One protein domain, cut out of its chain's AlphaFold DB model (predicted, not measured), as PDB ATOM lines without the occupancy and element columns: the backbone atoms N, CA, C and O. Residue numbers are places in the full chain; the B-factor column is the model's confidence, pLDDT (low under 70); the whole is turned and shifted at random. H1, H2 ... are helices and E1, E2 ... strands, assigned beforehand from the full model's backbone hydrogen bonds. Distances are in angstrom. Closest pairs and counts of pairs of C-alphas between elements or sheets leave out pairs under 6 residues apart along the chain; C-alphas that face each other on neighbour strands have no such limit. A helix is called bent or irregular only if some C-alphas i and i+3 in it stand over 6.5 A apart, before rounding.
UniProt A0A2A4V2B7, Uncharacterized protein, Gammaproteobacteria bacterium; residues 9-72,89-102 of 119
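Overview. This is residues 9 to 72 and 89 to 102 of the 119 residues of an uncharacterized protein of Gammaproteobacteria bacterium (UniProt A0A2A4V2B7). A small body and an arm: in the body the parallel strands E1 and E2 lie side by side with H1 packed on them and H4 packed on H1, while the chain runs out from E2 to H2 and H3 at the far end of the arm and comes back to H4. H5, after a cut, lies as a separate piece beyond the strand E2, and residues 44 to 50 stick out from the arm. The printed part has 78 residues with five named helices and two named strands, in the order E1, H1, E2, H2, H3, H4, H5; the class is mixed, helices and strands. It is only just compact, close to loose, with a radius of gyration of the C-alphas of 13.5 A, and its outline is elongated, spanning 41 by 24 by 18 A.

Arrangement. E1, residues 9 to 13, and E2, residues 26 to 32, are parallel neighbours at 25 degrees; N 30 and O 10 are within hydrogen-bond range at 2.8 A, N 10 and O 28 at 3.2 A. H1, residues 14 to 23, lies between them in the chain, and the three form a strand-helix-strand unit, two parallel neighbour strands with a helix between, with a right-handed crossover. The closest C-alphas of H1 and E2 are those of Tyr 14 and Leu 31, 5.4 A apart; those of E1 and H1 are Val 10 and Ala 17, 6.1 A. H2, residues 38 to 45, and H3, residues 51 to 54, touch, closest at the C-alphas of Gln 43 and Leu 51, 6.5 A apart. H4, residues 62 to 65, is apart from H3 and touches H1, closest at the C-alphas of Val 18 and Val 65, 6.5 A apart. Residues 28 to 29 of E2 also pair with residues 71 to 72, parallel. H5, residues 89 to 97, is apart from E1, H1, E2, H2, H3 and H4. In H1 every O i to N i+4 pair is within hydrogen-bond range; in H2 3 of 4 are and in H5 4 of 5, while H3 and H4 are too short for such a pair.

Along the chain. E1 begins at C-alpha 9, (177.467, 184.193, 196.818), and is 13.4 A long. H1 is 14.5 A long and E2 16.8 A. H2 begins at C-alpha 38, (153.833, 186.296, 193.499), and is 10.7 A long; H3 and H4 have four residues each. H5 is 13.9 A long and ends at C-alpha 97, (168.390, 204.167, 196.635); it is irregular, but only just: C-alphas 94 and 97 are 6.9 A apart.

Size, cuts and confidence. The two C-alphas farthest apart, those of Lys 27 and Met 48, are 41.5 A apart. Residues 73 to 88 are not printed, and C-alphas 72 and 89 are 14.1 A apart across the cut. Of the links that are printed whole, H3 to H4 is short and the others are tight. The mean pLDDT of the printed part is 80.7; residue 67 and residues 97 to 99 are under 70.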
ATOM      1  N   THR A   9     178.266 183.542 197.866       73.88
ATOM      2  CA  THR A   9     177.467 184.193 196.818       73.88
ATOM      3  C   THR A   9     176.215 183.355 196.596       73.88
ATOM      4  O   THR A   9     176.315 182.134 196.498       73.88
ATOM      5  N   VAL A  10     175.047 183.991 196.508       77.38
ATOM      6  CA  VAL A  10     173.777 183.300 196.236       77.38
ATOM      7  C   VAL A  10     173.300 183.654 194.832       77.38
ATOM      8  O   VAL A  10     173.171 184.833 194.505       77.38
ATOM      9  N   LYS A  11     173.033 182.630 194.015       77.38
ATOM     10  CA  LYS A  11     172.394 182.736 192.696       77.38
ATOM     11  C   LYS A  11     171.155 181.849 192.704       77.38
ATOM     12  O   LYS A  11     171.284 180.631 192.763       77.38
ATOM     13  N   ALA A  12     169.975 182.453 192.684       77.31
ATOM     14  CA  ALA A  12     168.707 181.735 192.634       77.31
ATOM     15  C   ALA A  12     167.586 182.656 192.130       77.31
ATOM     16  O   ALA A  12     167.770 183.868 191.985       77.31
ATOM     17  N   TRP A  13     166.411 182.071 191.908       74.75
ATOM     18  CA  TRP A  13     165.172 182.814 191.701       74.75
ATOM     19  C   TRP A  13     164.846 183.657 192.938       74.75
ATOM     20  O   TRP A  13     165.159 183.277 194.073       74.75
ATOM     21  N   TYR A  14     164.227 184.813 192.707       75.81
ATOM     22  CA  TYR A  14     164.166 185.916 193.666       75.81
ATOM     23  C   TYR A  14     163.760 185.527 195.093       75.81
ATOM     24  O   TYR A  14     164.491 185.827 196.035       75.81
ATOM     25  N   GLY A  15     162.648 184.808 195.270       74.25
ATOM     26  CA  GLY A  15     162.158 184.455 196.607       74.25
ATOM     27  C   GLY A  15     163.145 183.606 197.418       74.25
ATOM     28  O   GLY A  15     163.347 183.846 198.609       74.25
ATOM     29  N   VAL A  16     163.822 182.656 196.767       77.88
ATOM     30  CA  VAL A  16     164.825 181.794 197.412       77.88
ATOM     31  C   VAL A  16     166.077 182.597 197.749       77.88
ATOM     32  O   VAL A  16     166.571 182.522 198.874       77.88
ATOM     33  N   ALA A  17     166.567 183.398 196.799       80.75
ATOM     34  CA  ALA A  17     167.759 184.214 196.991       80.75
ATOM     35  C   ALA A  17     167.584 185.215 198.142       80.75
ATOM     36  O   ALA A  17     168.443 185.302 199.019       80.75
ATOM     37  N   VAL A  18     166.445 185.910 198.189       79.81
ATOM     38  CA  VAL A  18     166.123 186.866 199.252       79.81
ATOM     39  C   VAL A  18     166.007 186.171 200.604       79.81
ATOM     40  O   VAL A  18     166.582 186.638 201.586       79.81
ATOM     41  N   ASN A  19     165.310 185.034 200.672       80.94
ATOM     42  CA  ASN A  19     165.141 184.324 201.935       80.94
ATOM     43  C   ASN A  19     166.478 183.811 202.486       80.94
ATOM     44  O   ASN A  19     166.748 183.977 203.671       80.94
ATOM     45  N   LEU A  20     167.336 183.246 201.630       80.69
ATOM     46  CA  LEU A  20     168.673 182.789 202.025       80.69
ATOM     47  C   LEU A  20     169.561 183.942 202.500       80.69
ATOM     48  O   LEU A  20     170.280 183.792 203.485       80.69
ATOM     49  N   SER A  21     169.479 185.090 201.830       76.12
ATOM     50  CA  SER A  21     170.235 186.297 202.181       76.12
ATOM     51  C   SER A  21     169.783 186.917 203.505       76.12
ATOM     52  O   SER A  21     170.578 187.560 204.182       76.12
ATOM     53  N   ALA A  22     168.523 186.708 203.897       78.38
ATOM     54  CA  ALA A  22     168.004 187.158 205.185       78.38
ATOM     55  C   ALA A  22     168.479 186.281 206.361       78.38
ATOM     56  O   ALA A  22     168.598 186.774 207.478       78.38
ATOM     57  N   VAL A  23     168.754 184.989 206.127       81.25
ATOM     58  CA  VAL A  23     169.147 184.040 207.190       81.25
ATOM     59  C   VAL A  23     170.650 183.749 207.252       81.25
ATOM     60  O   VAL A  23     171.112 183.127 208.209       81.25
ATOM     61  N   ARG A  24     171.433 184.155 206.246       77.75
ATOM     62  CA  ARG A  24     172.883 183.916 206.174       77.75
ATOM     63  C   ARG A  24     173.633 185.171 205.751       77.75
ATOM     64  O   ARG A  24     173.198 185.900 204.866       77.75
ATOM     65  N   ALA A  25     174.819 185.366 206.325       77.00
ATOM     66  CA  ALA A  25     175.734 186.411 205.885       77.00
ATOM     67  C   ALA A  25     176.281 186.082 204.485       77.00
ATOM     68  O   ALA A  25     176.970 185.078 204.298       77.00
ATOM     69  N   ILE A  26     175.985 186.938 203.508       81.25
ATOM     70  CA  ILE A  26     176.467 186.830 202.127       81.25
ATOM     71  C   ILE A  26     177.116 188.150 201.700       81.25
ATOM     72  O   ILE A  26     176.800 189.206 202.242       81.25
ATOM     73  N   LYS A  27     178.029 188.106 200.722       81.38
ATOM     74  CA  LYS A  27     178.674 189.323 200.181       81.38
ATOM     75  C   LYS A  27     178.087 189.761 198.845       81.38
ATOM     76  O   LYS A  27     178.152 190.943 198.524       81.38
ATOM     77  N   LYS A  28     177.543 188.815 198.073       83.06
ATOM     78  CA  LYS A  28     176.984 189.060 196.742       83.06
ATOM     79  C   LYS A  28     175.700 188.267 196.520       83.06
ATOM     80  O   LYS A  28     175.637 187.087 196.869       83.06
ATOM     81  N   MET A  29     174.721 188.900 195.886       85.50
ATOM     82  CA  MET A  29     173.444 188.295 195.512       85.50
ATOM     83  C   MET A  29     173.205 188.464 194.011       85.50
ATOM     84  O   MET A  29     173.360 189.556 193.472       85.50
ATOM     85  N   ILE A  30     172.821 187.388 193.329       86.31
ATOM     86  CA  ILE A  30     172.404 187.413 191.926       86.31
ATOM     87  C   ILE A  30     170.955 186.939 191.864       86.31
ATOM     88  O   ILE A  30     170.643 185.818 192.271       86.31
ATOM     89  N   LEU A  31     170.087 187.803 191.351       85.88
ATOM     90  CA  LEU A  31     168.652 187.600 191.226       85.88
ATOM     91  C   LEU A  31     168.297 187.420 189.752       85.88
ATOM     92  O   LEU A  31     168.542 188.317 188.948       85.88
ATOM     93  N   VAL A  32     167.718 186.273 189.405       85.06
ATOM     94  CA  VAL A  32     167.268 185.959 188.038       85.06
ATOM     95  C   VAL A  32     165.745 186.133 187.959       85.06
ATOM     96  O   VAL A  32     165.055 185.710 188.889       85.06
ATOM     97  N   THR A  33     165.264 186.825 186.913       84.94
ATOM     98  CA  THR A  33     163.850 187.211 186.646       84.94
ATOM     99  C   THR A  33     163.090 187.682 187.893       84.94
ATOM    100  O   THR A  33     162.137 187.044 188.362       84.94
ATOM    101  N   PRO A  34     163.545 188.762 188.531       82.88
ATOM    102  CA  PRO A  34     163.084 189.069 189.869       82.88
ATOM    103  C   PRO A  34     161.752 189.836 189.872       82.88
ATOM    104  O   PRO A  34     161.496 190.666 189.003       82.88
ATOM    105  N   PHE A  35     160.914 189.577 190.880       81.50
ATOM    106  CA  PHE A  35     159.573 190.159 191.053       81.50
ATOM    107  C   PHE A  35     159.288 190.434 192.535       81.50
ATOM    108  O   PHE A  35     159.866 189.784 193.384       81.50
ATOM    109  N   TYR A  36     158.382 191.345 192.904       77.38
ATOM    110  CA  TYR A  36     158.178 191.725 194.322       77.38
ATOM    111  C   TYR A  36     157.436 190.707 195.181       77.38
ATOM    112  O   TYR A  36     157.760 190.496 196.354       77.38
ATOM    113  N   SER A  37     156.371 190.163 194.609       82.44
ATOM    114  CA  SER A  37     155.425 189.261 195.242       82.44
ATOM    115  C   SER A  37     154.786 188.432 194.146       82.44
ATOM    116  O   SER A  37     154.517 188.945 193.057       82.44
ATOM    117  N   ILE A  38     154.524 187.163 194.448       83.75
ATOM    118  CA  ILE A  38     153.833 186.296 193.499       83.75
ATOM    119  C   ILE A  38     152.396 186.764 193.277       83.75
ATOM    120  O   ILE A  38     151.854 186.552 192.203       83.75
ATOM    121  N   LEU A  39     151.803 187.460 194.257       85.81
ATOM    122  CA  LEU A  39     150.468 188.034 194.135       85.81
ATOM    123  C   LEU A  39     150.413 189.059 192.999       85.81
ATOM    124  O   LEU A  39     149.495 188.996 192.195       85.81
ATOM    125  N   ASN A  40     151.402 189.949 192.894       83.88
ATOM    126  CA  ASN A  40     151.414 190.994 191.863       83.88
ATOM    127  C   ASN A  40     151.572 190.409 190.454       83.88
ATOM    128  O   ASN A  40     151.005 190.931 189.504       83.88
ATOM    129  N   VAL A  41     152.345 189.329 190.329       86.12
ATOM    130  CA  VAL A  41     152.493 188.596 189.067       86.12
ATOM    131  C   VAL A  41     151.191 187.874 188.730       86.12
ATOM    132  O   VAL A  41     150.647 188.012 187.640       86.12
ATOM    133  N   ALA A  42     150.660 187.124 189.693       86.19
ATOM    134  CA  ALA A  42     149.476 186.310 189.493       86.19
ATOM    135  C   ALA A  42     148.218 187.157 189.253       86.19
ATOM    136  O   ALA A  42     147.360 186.725 188.496       86.19
ATOM    137  N   GLN A  43     148.099 188.347 189.847       87.00
ATOM    138  CA  GLN A  43     146.976 189.263 189.609       87.00
ATOM    139  C   GLN A  43     146.935 189.790 188.179       87.00
ATOM    140  O   GLN A  43     145.845 189.970 187.648       87.00
ATOM    141  N   ASP A  44     148.085 189.982 187.537       85.19
ATOM    142  CA  ASP A  44     148.110 190.411 186.139       85.19
ATOM    143  C   ASP A  44     147.726 189.267 185.189       85.19
ATOM    144  O   ASP A  44     147.097 189.504 184.161       85.19
ATOM    145  N   ILE A  45     148.052 188.019 185.546       86.50
ATOM    146  CA  ILE A  45     147.699 186.827 184.756       86.50
ATOM    147  C   ILE A  45     146.230 186.427 184.983       86.50
ATOM    148  O   ILE A  45     145.490 186.160 184.039       86.50
ATOM    149  N   TYR A  46     145.786 186.406 186.239       88.12
ATOM    150  CA  TYR A  46     144.472 185.932 186.680       88.12
ATOM    151  C   TYR A  46     143.621 187.073 187.247       88.12
ATOM    152  O   TYR A  46     143.036 186.961 188.326       88.12
ATOM    153  N   TRP A  47     143.534 188.173 186.500       85.31
ATOM    154  CA  TRP A  47     142.850 189.408 186.904       85.31
ATOM    155  C   TRP A  47     141.368 189.220 187.268       85.31
ATOM    156  O   TRP A  47     140.818 190.000 188.045       85.31
ATOM    157  N   MET A  48     140.717 188.178 186.740       91.50
ATOM    158  CA  MET A  48     139.308 187.872 187.015       91.50
ATOM    159  C   MET A  48     139.066 187.204 188.380       91.50
ATOM    160  O   MET A  48     137.918 187.104 188.813       91.50
ATOM    161  N   PHE A  49     140.115 186.723 189.053       89.69
ATOM    162  CA  PHE A  49     139.997 186.040 190.340       89.69
ATOM    163  C   PHE A  49     140.457 186.947 191.488       89.69
ATOM    164  O   PHE A  49     141.487 187.616 191.373       89.69
ATOM    165  N   PRO A  50     139.766 186.938 192.644       87.38
ATOM    166  CA  PRO A  50     140.144 187.724 193.815       87.38
ATOM    167  C   PRO A  50     141.327 187.070 194.551       87.38
ATOM    168  O   PRO A  50     141.228 186.611 195.692       87.38
ATOM    169  N   LEU A  51     142.478 187.015 193.877       87.69
ATOM    170  CA  LEU A  51     143.664 186.280 194.308       87.69
ATOM    171  C   LEU A  51     144.200 186.710 195.676       87.69
ATOM    172  O   LEU A  51     144.805 185.898 196.367       87.69
ATOM    173  N   SER A  52     143.942 187.945 196.109       82.75
ATOM    174  CA  SER A  52     144.322 188.428 197.440       82.75
ATOM    175  C   SER A  52     143.703 187.624 198.587       82.75
ATOM    176  O   SER A  52     144.280 187.608 199.675       82.75
ATOM    177  N   PHE A  53     142.552 186.985 198.347       85.25
ATOM    178  CA  PHE A  53     141.851 186.125 199.304       85.25
ATOM    179  C   PHE A  53     142.176 184.640 199.106       85.25
ATOM    180  O   PHE A  53     142.139 183.874 200.064       85.25
ATOM    181  N   LEU A  54     142.496 184.235 197.873       86.88
ATOM    182  CA  LEU A  54     142.760 182.836 197.523       86.88
ATOM    183  C   LEU A  54     144.207 182.419 197.821       86.88
ATOM    184  O   LEU A  54     144.459 181.286 198.229       86.88
ATOM    185  N   LEU A  55     145.167 183.328 197.638       83.94
ATOM    186  CA  LEU A  55     146.573 183.066 197.933       83.94
ATOM    187  C   LEU A  55     146.823 183.139 199.440       83.94
ATOM    188  O   LEU A  55     146.879 184.219 200.031       83.94
ATOM    189  N   LYS A  56     147.031 181.967 200.048       82.38
ATOM    190  CA  LYS A  56     147.425 181.838 201.457       82.38
ATOM    191  C   LYS A  56     148.822 182.407 201.723       82.38
ATOM    192  O   LYS A  56     149.026 183.056 202.744       82.38
ATOM    193  N   ASP A  57     149.763 182.178 200.807       81.06
ATOM    194  CA  ASP A  57     151.103 182.767 200.845       81.06
ATOM    195  C   ASP A  57     151.290 183.703 199.646       81.06
ATOM    196  O   ASP A  57     151.112 183.317 198.490       81.06
ATOM    197  N   LYS A  58     151.634 184.956 199.939       81.88
ATOM    198  CA  LYS A  58     151.826 186.025 198.953       81.88
ATOM    199  C   LYS A  58     153.291 186.168 198.538       81.88
ATOM    200  O   LYS A  58     153.590 186.968 197.650       81.88
ATOM    201  N   PHE A  59     154.208 185.435 199.176       77.06
ATOM    202  CA  PHE A  59     155.651 185.495 198.939       77.06
ATOM    203  C   PHE A  59     156.165 186.939 198.831       77.06
ATOM    204  O   PHE A  59     156.847 187.312 197.873       77.06
ATOM    205  N   GLU A  60     155.806 187.770 199.815       79.81
ATOM    206  CA  GLU A  60     156.158 189.194 199.916       79.81
ATOM    207  C   GLU A  60     157.642 189.384 200.256       79.81
ATOM    208  O   GLU A  60     158.017 189.901 201.310       79.81
ATOM    209  N   SER A  61     158.521 188.929 199.365       75.25
ATOM    210  CA  SER A  61     159.956 188.911 199.642       75.25
ATOM    211  C   SER A  61     160.510 190.331 199.761       75.25
ATOM    212  O   SER A  61     161.476 190.522 200.485       75.25
ATOM    213  N   TRP A  62     159.847 191.335 199.170       74.25
ATOM    214  CA  TRP A  62     160.172 192.760 199.323       74.25
ATOM    215  C   TRP A  62     160.346 193.211 200.780       74.25
ATOM    216  O   TRP A  62     161.281 193.954 201.070       74.25
ATOM    217  N   ARG A  63     159.545 192.680 201.714       76.56
ATOM    218  CA  ARG A  63     159.660 192.985 203.152       76.56
ATOM    219  C   ARG A  63     160.989 192.540 203.750       76.56
ATOM    220  O   ARG A  63     161.497 193.153 204.678       76.56
ATOM    221  N   LYS A  64     161.548 191.445 203.234       73.19
ATOM    222  CA  LYS A  64     162.826 190.894 203.699       73.19
ATOM    223  C   LYS A  64     164.009 191.641 203.099       73.19
ATOM    224  O   LYS A  64     165.103 191.574 203.649       73.19
ATOM    225  N   VAL A  65     163.806 192.340 201.983       71.56
ATOM    226  CA  VAL A  65     164.916 192.953 201.267       71.56
ATOM    227  C   VAL A  65     165.361 194.300 201.846       71.56
ATOM    228  O   VAL A  65     166.521 194.673 201.690       71.56
ATOM    229  N   GLU A  66     164.520 195.018 202.589       71.19
ATOM    230  CA  GLU A  66     164.929 196.303 203.184       71.19
ATOM    231  C   GLU A  66     166.191 196.194 204.058       71.19
ATOM    232  O   GLU A  66     167.034 197.100 204.039       71.19
ATOM    233  N   GLY A  67     166.361 195.056 204.744       69.50
ATOM    234  CA  GLY A  67     167.523 194.742 205.577       69.50
ATOM    235  C   GLY A  67     168.742 194.180 204.831       69.50
ATOM    236  O   GLY A  67     169.801 194.026 205.438       69.50
ATOM    237  N   ILE A  68     168.637 193.877 203.534       72.81
ATOM    238  CA  ILE A  68     169.729 193.284 202.751       72.81
ATOM    239  C   ILE A  68     170.550 194.406 202.093       72.81
ATOM    240  O   ILE A  68     170.136 195.010 201.107       72.81
ATOM    241  N   ASN A  69     171.752 194.665 202.620       75.75
ATOM    242  CA  ASN A  69     172.701 195.657 202.094       75.75
ATOM    243  C   ASN A  69     173.933 194.980 201.468       75.75
ATOM    244  O   ASN A  69     175.061 195.166 201.927       75.75
ATOM    245  N   VAL A  70     173.721 194.162 200.436       80.25
ATOM    246  CA  VAL A  70     174.790 193.395 199.766       80.25
ATOM    247  C   VAL A  70     174.902 193.774 198.295       80.25
ATOM    248  O   VAL A  70     173.920 194.199 197.682       80.25
ATOM    249  N   ASP A  71     176.092 193.605 197.716       85.62
ATOM    250  CA  ASP A  71     176.325 193.839 196.288       85.62
ATOM    251  C   ASP A  71     175.383 192.932 195.481       85.62
ATOM    252  O   ASP A  71     175.447 191.704 195.592       85.62
ATOM    253  N   SER A  72     174.489 193.522 194.689       86.00
ATOM    254  CA  SER A  72     173.373 192.791 194.082       86.00
ATOM    255  C   SER A  72     173.362 192.948 192.565       86.00
ATOM    256  O   SER A  72     173.545 194.049 192.054       86.00
ATOM    257  N   HIS A  89     162.219 195.710 186.272       88.62
ATOM    258  CA  HIS A  89     162.462 197.154 186.201       88.62
ATOM    259  C   HIS A  89     161.909 197.902 187.413       88.62
ATOM    260  O   HIS A  89     162.617 198.708 188.015       88.62
ATOM    261  N   ASN A  90     160.677 197.597 187.824       87.62
ATOM    262  CA  ASN A  90     160.096 198.162 189.039       87.62
ATOM    263  C   ASN A  90     160.982 197.848 190.244       87.62
ATOM    264  O   ASN A  90     161.282 198.736 191.038       87.62
ATOM    265  N   LEU A  91     161.465 196.604 190.323       83.69
ATOM    266  CA  LEU A  91     162.343 196.166 191.394       83.69
ATOM    267  C   LEU A  91     163.645 196.957 191.406       83.69
ATOM    268  O   LEU A  91     164.020 197.495 192.446       83.69
ATOM    269  N   ALA A  92     164.291 197.103 190.251       85.50
ATOM    270  CA  ALA A  92     165.476 197.939 190.112       85.50
ATOM    271  C   ALA A  92     165.243 199.378 190.606       85.50
ATOM    272  O   ALA A  92     166.087 199.907 191.325       85.50
ATOM    273  N   ASN A  93     164.087 199.977 190.297       85.06
ATOM    274  CA  ASN A  93     163.749 201.331 190.741       85.06
ATOM    275  C   ASN A  93     163.642 201.442 192.268       85.06
ATOM    276  O   ASN A  93     164.129 202.403 192.854       85.06
ATOM    277  N   TYR A  94     163.074 200.445 192.941       78.38
ATOM    278  CA  TYR A  94     163.008 200.431 194.410       78.38
ATOM    279  C   TYR A  94     164.374 200.301 195.072       78.38
ATOM    280  O   TYR A  94     164.622 200.870 196.132       78.38
ATOM    281  N   PHE A  95     165.287 199.596 194.415       75.38
ATOM    282  CA  PHE A  95     166.676 199.493 194.835       75.38
ATOM    283  C   PHE A  95     167.557 200.649 194.375       75.38
ATOM    284  O   PHE A  95     168.724 200.671 194.755       75.38
ATOM    285  N   ALA A  96     167.052 201.610 193.595       72.00
ATOM    286  CA  ALA A  96     167.862 202.720 193.089       72.00
ATOM    287  C   ALA A  96     168.477 203.567 194.221       72.00
ATOM    288  O   ALA A  96     169.515 204.195 194.038       72.00
ATOM    289  N   SER A  97     167.877 203.532 195.416       69.31
ATOM    290  CA  SER A  97     168.390 204.167 196.635       69.31
ATOM    291  C   SER A  97     169.474 203.352 197.364       69.31
ATOM    292  O   SER A  97     170.098 203.855 198.299       69.31
ATOM    293  N   LYS A  98     169.719 202.092 196.971       68.75
ATOM    294  CA  LYS A  98     170.687 201.190 197.607       68.75
ATOM    295  C   LYS A  98     172.028 201.228 196.854       68.75
ATOM    296  O   LYS A  98     172.067 200.951 195.657       68.75
ATOM    297  N   PRO A  99     173.161 201.482 197.532       60.81
ATOM    298  CA  PRO A  99     174.396 201.914 196.867       60.81
ATOM    299  C   PRO A  99     175.129 200.904 195.957       60.81
ATOM    300  O   PRO A  99     176.224 201.221 195.505       60.81
ATOM    301  N   LYS A 100     174.619 199.692 195.682       78.69
ATOM    302  CA  LYS A 100     175.399 198.626 195.006       78.69
ATOM    303  C   LYS A 100     174.576 197.654 194.153       78.69
ATOM    304  O   LYS A 100     174.896 196.464 194.075       78.69
ATOM    305  N   LEU A 101     173.519 198.152 193.521       84.06
ATOM    306  CA  LEU A 101     172.721 197.376 192.578       84.06
ATOM    307  C   LEU A 101     173.271 197.495 191.151       84.06
ATOM    308  O   LEU A 101     173.474 198.595 190.646       84.06
ATOM    309  N   LYS A 102     173.454 196.363 190.474       88.50
ATOM    310  CA  LYS A 102     173.662 196.291 189.025       88.50
ATOM    311  C   LYS A 102     172.451 195.638 188.377       88.50
ATOM    312  O   LYS A 102     171.917 194.672 188.913       88.50
TER     313      LYS A 102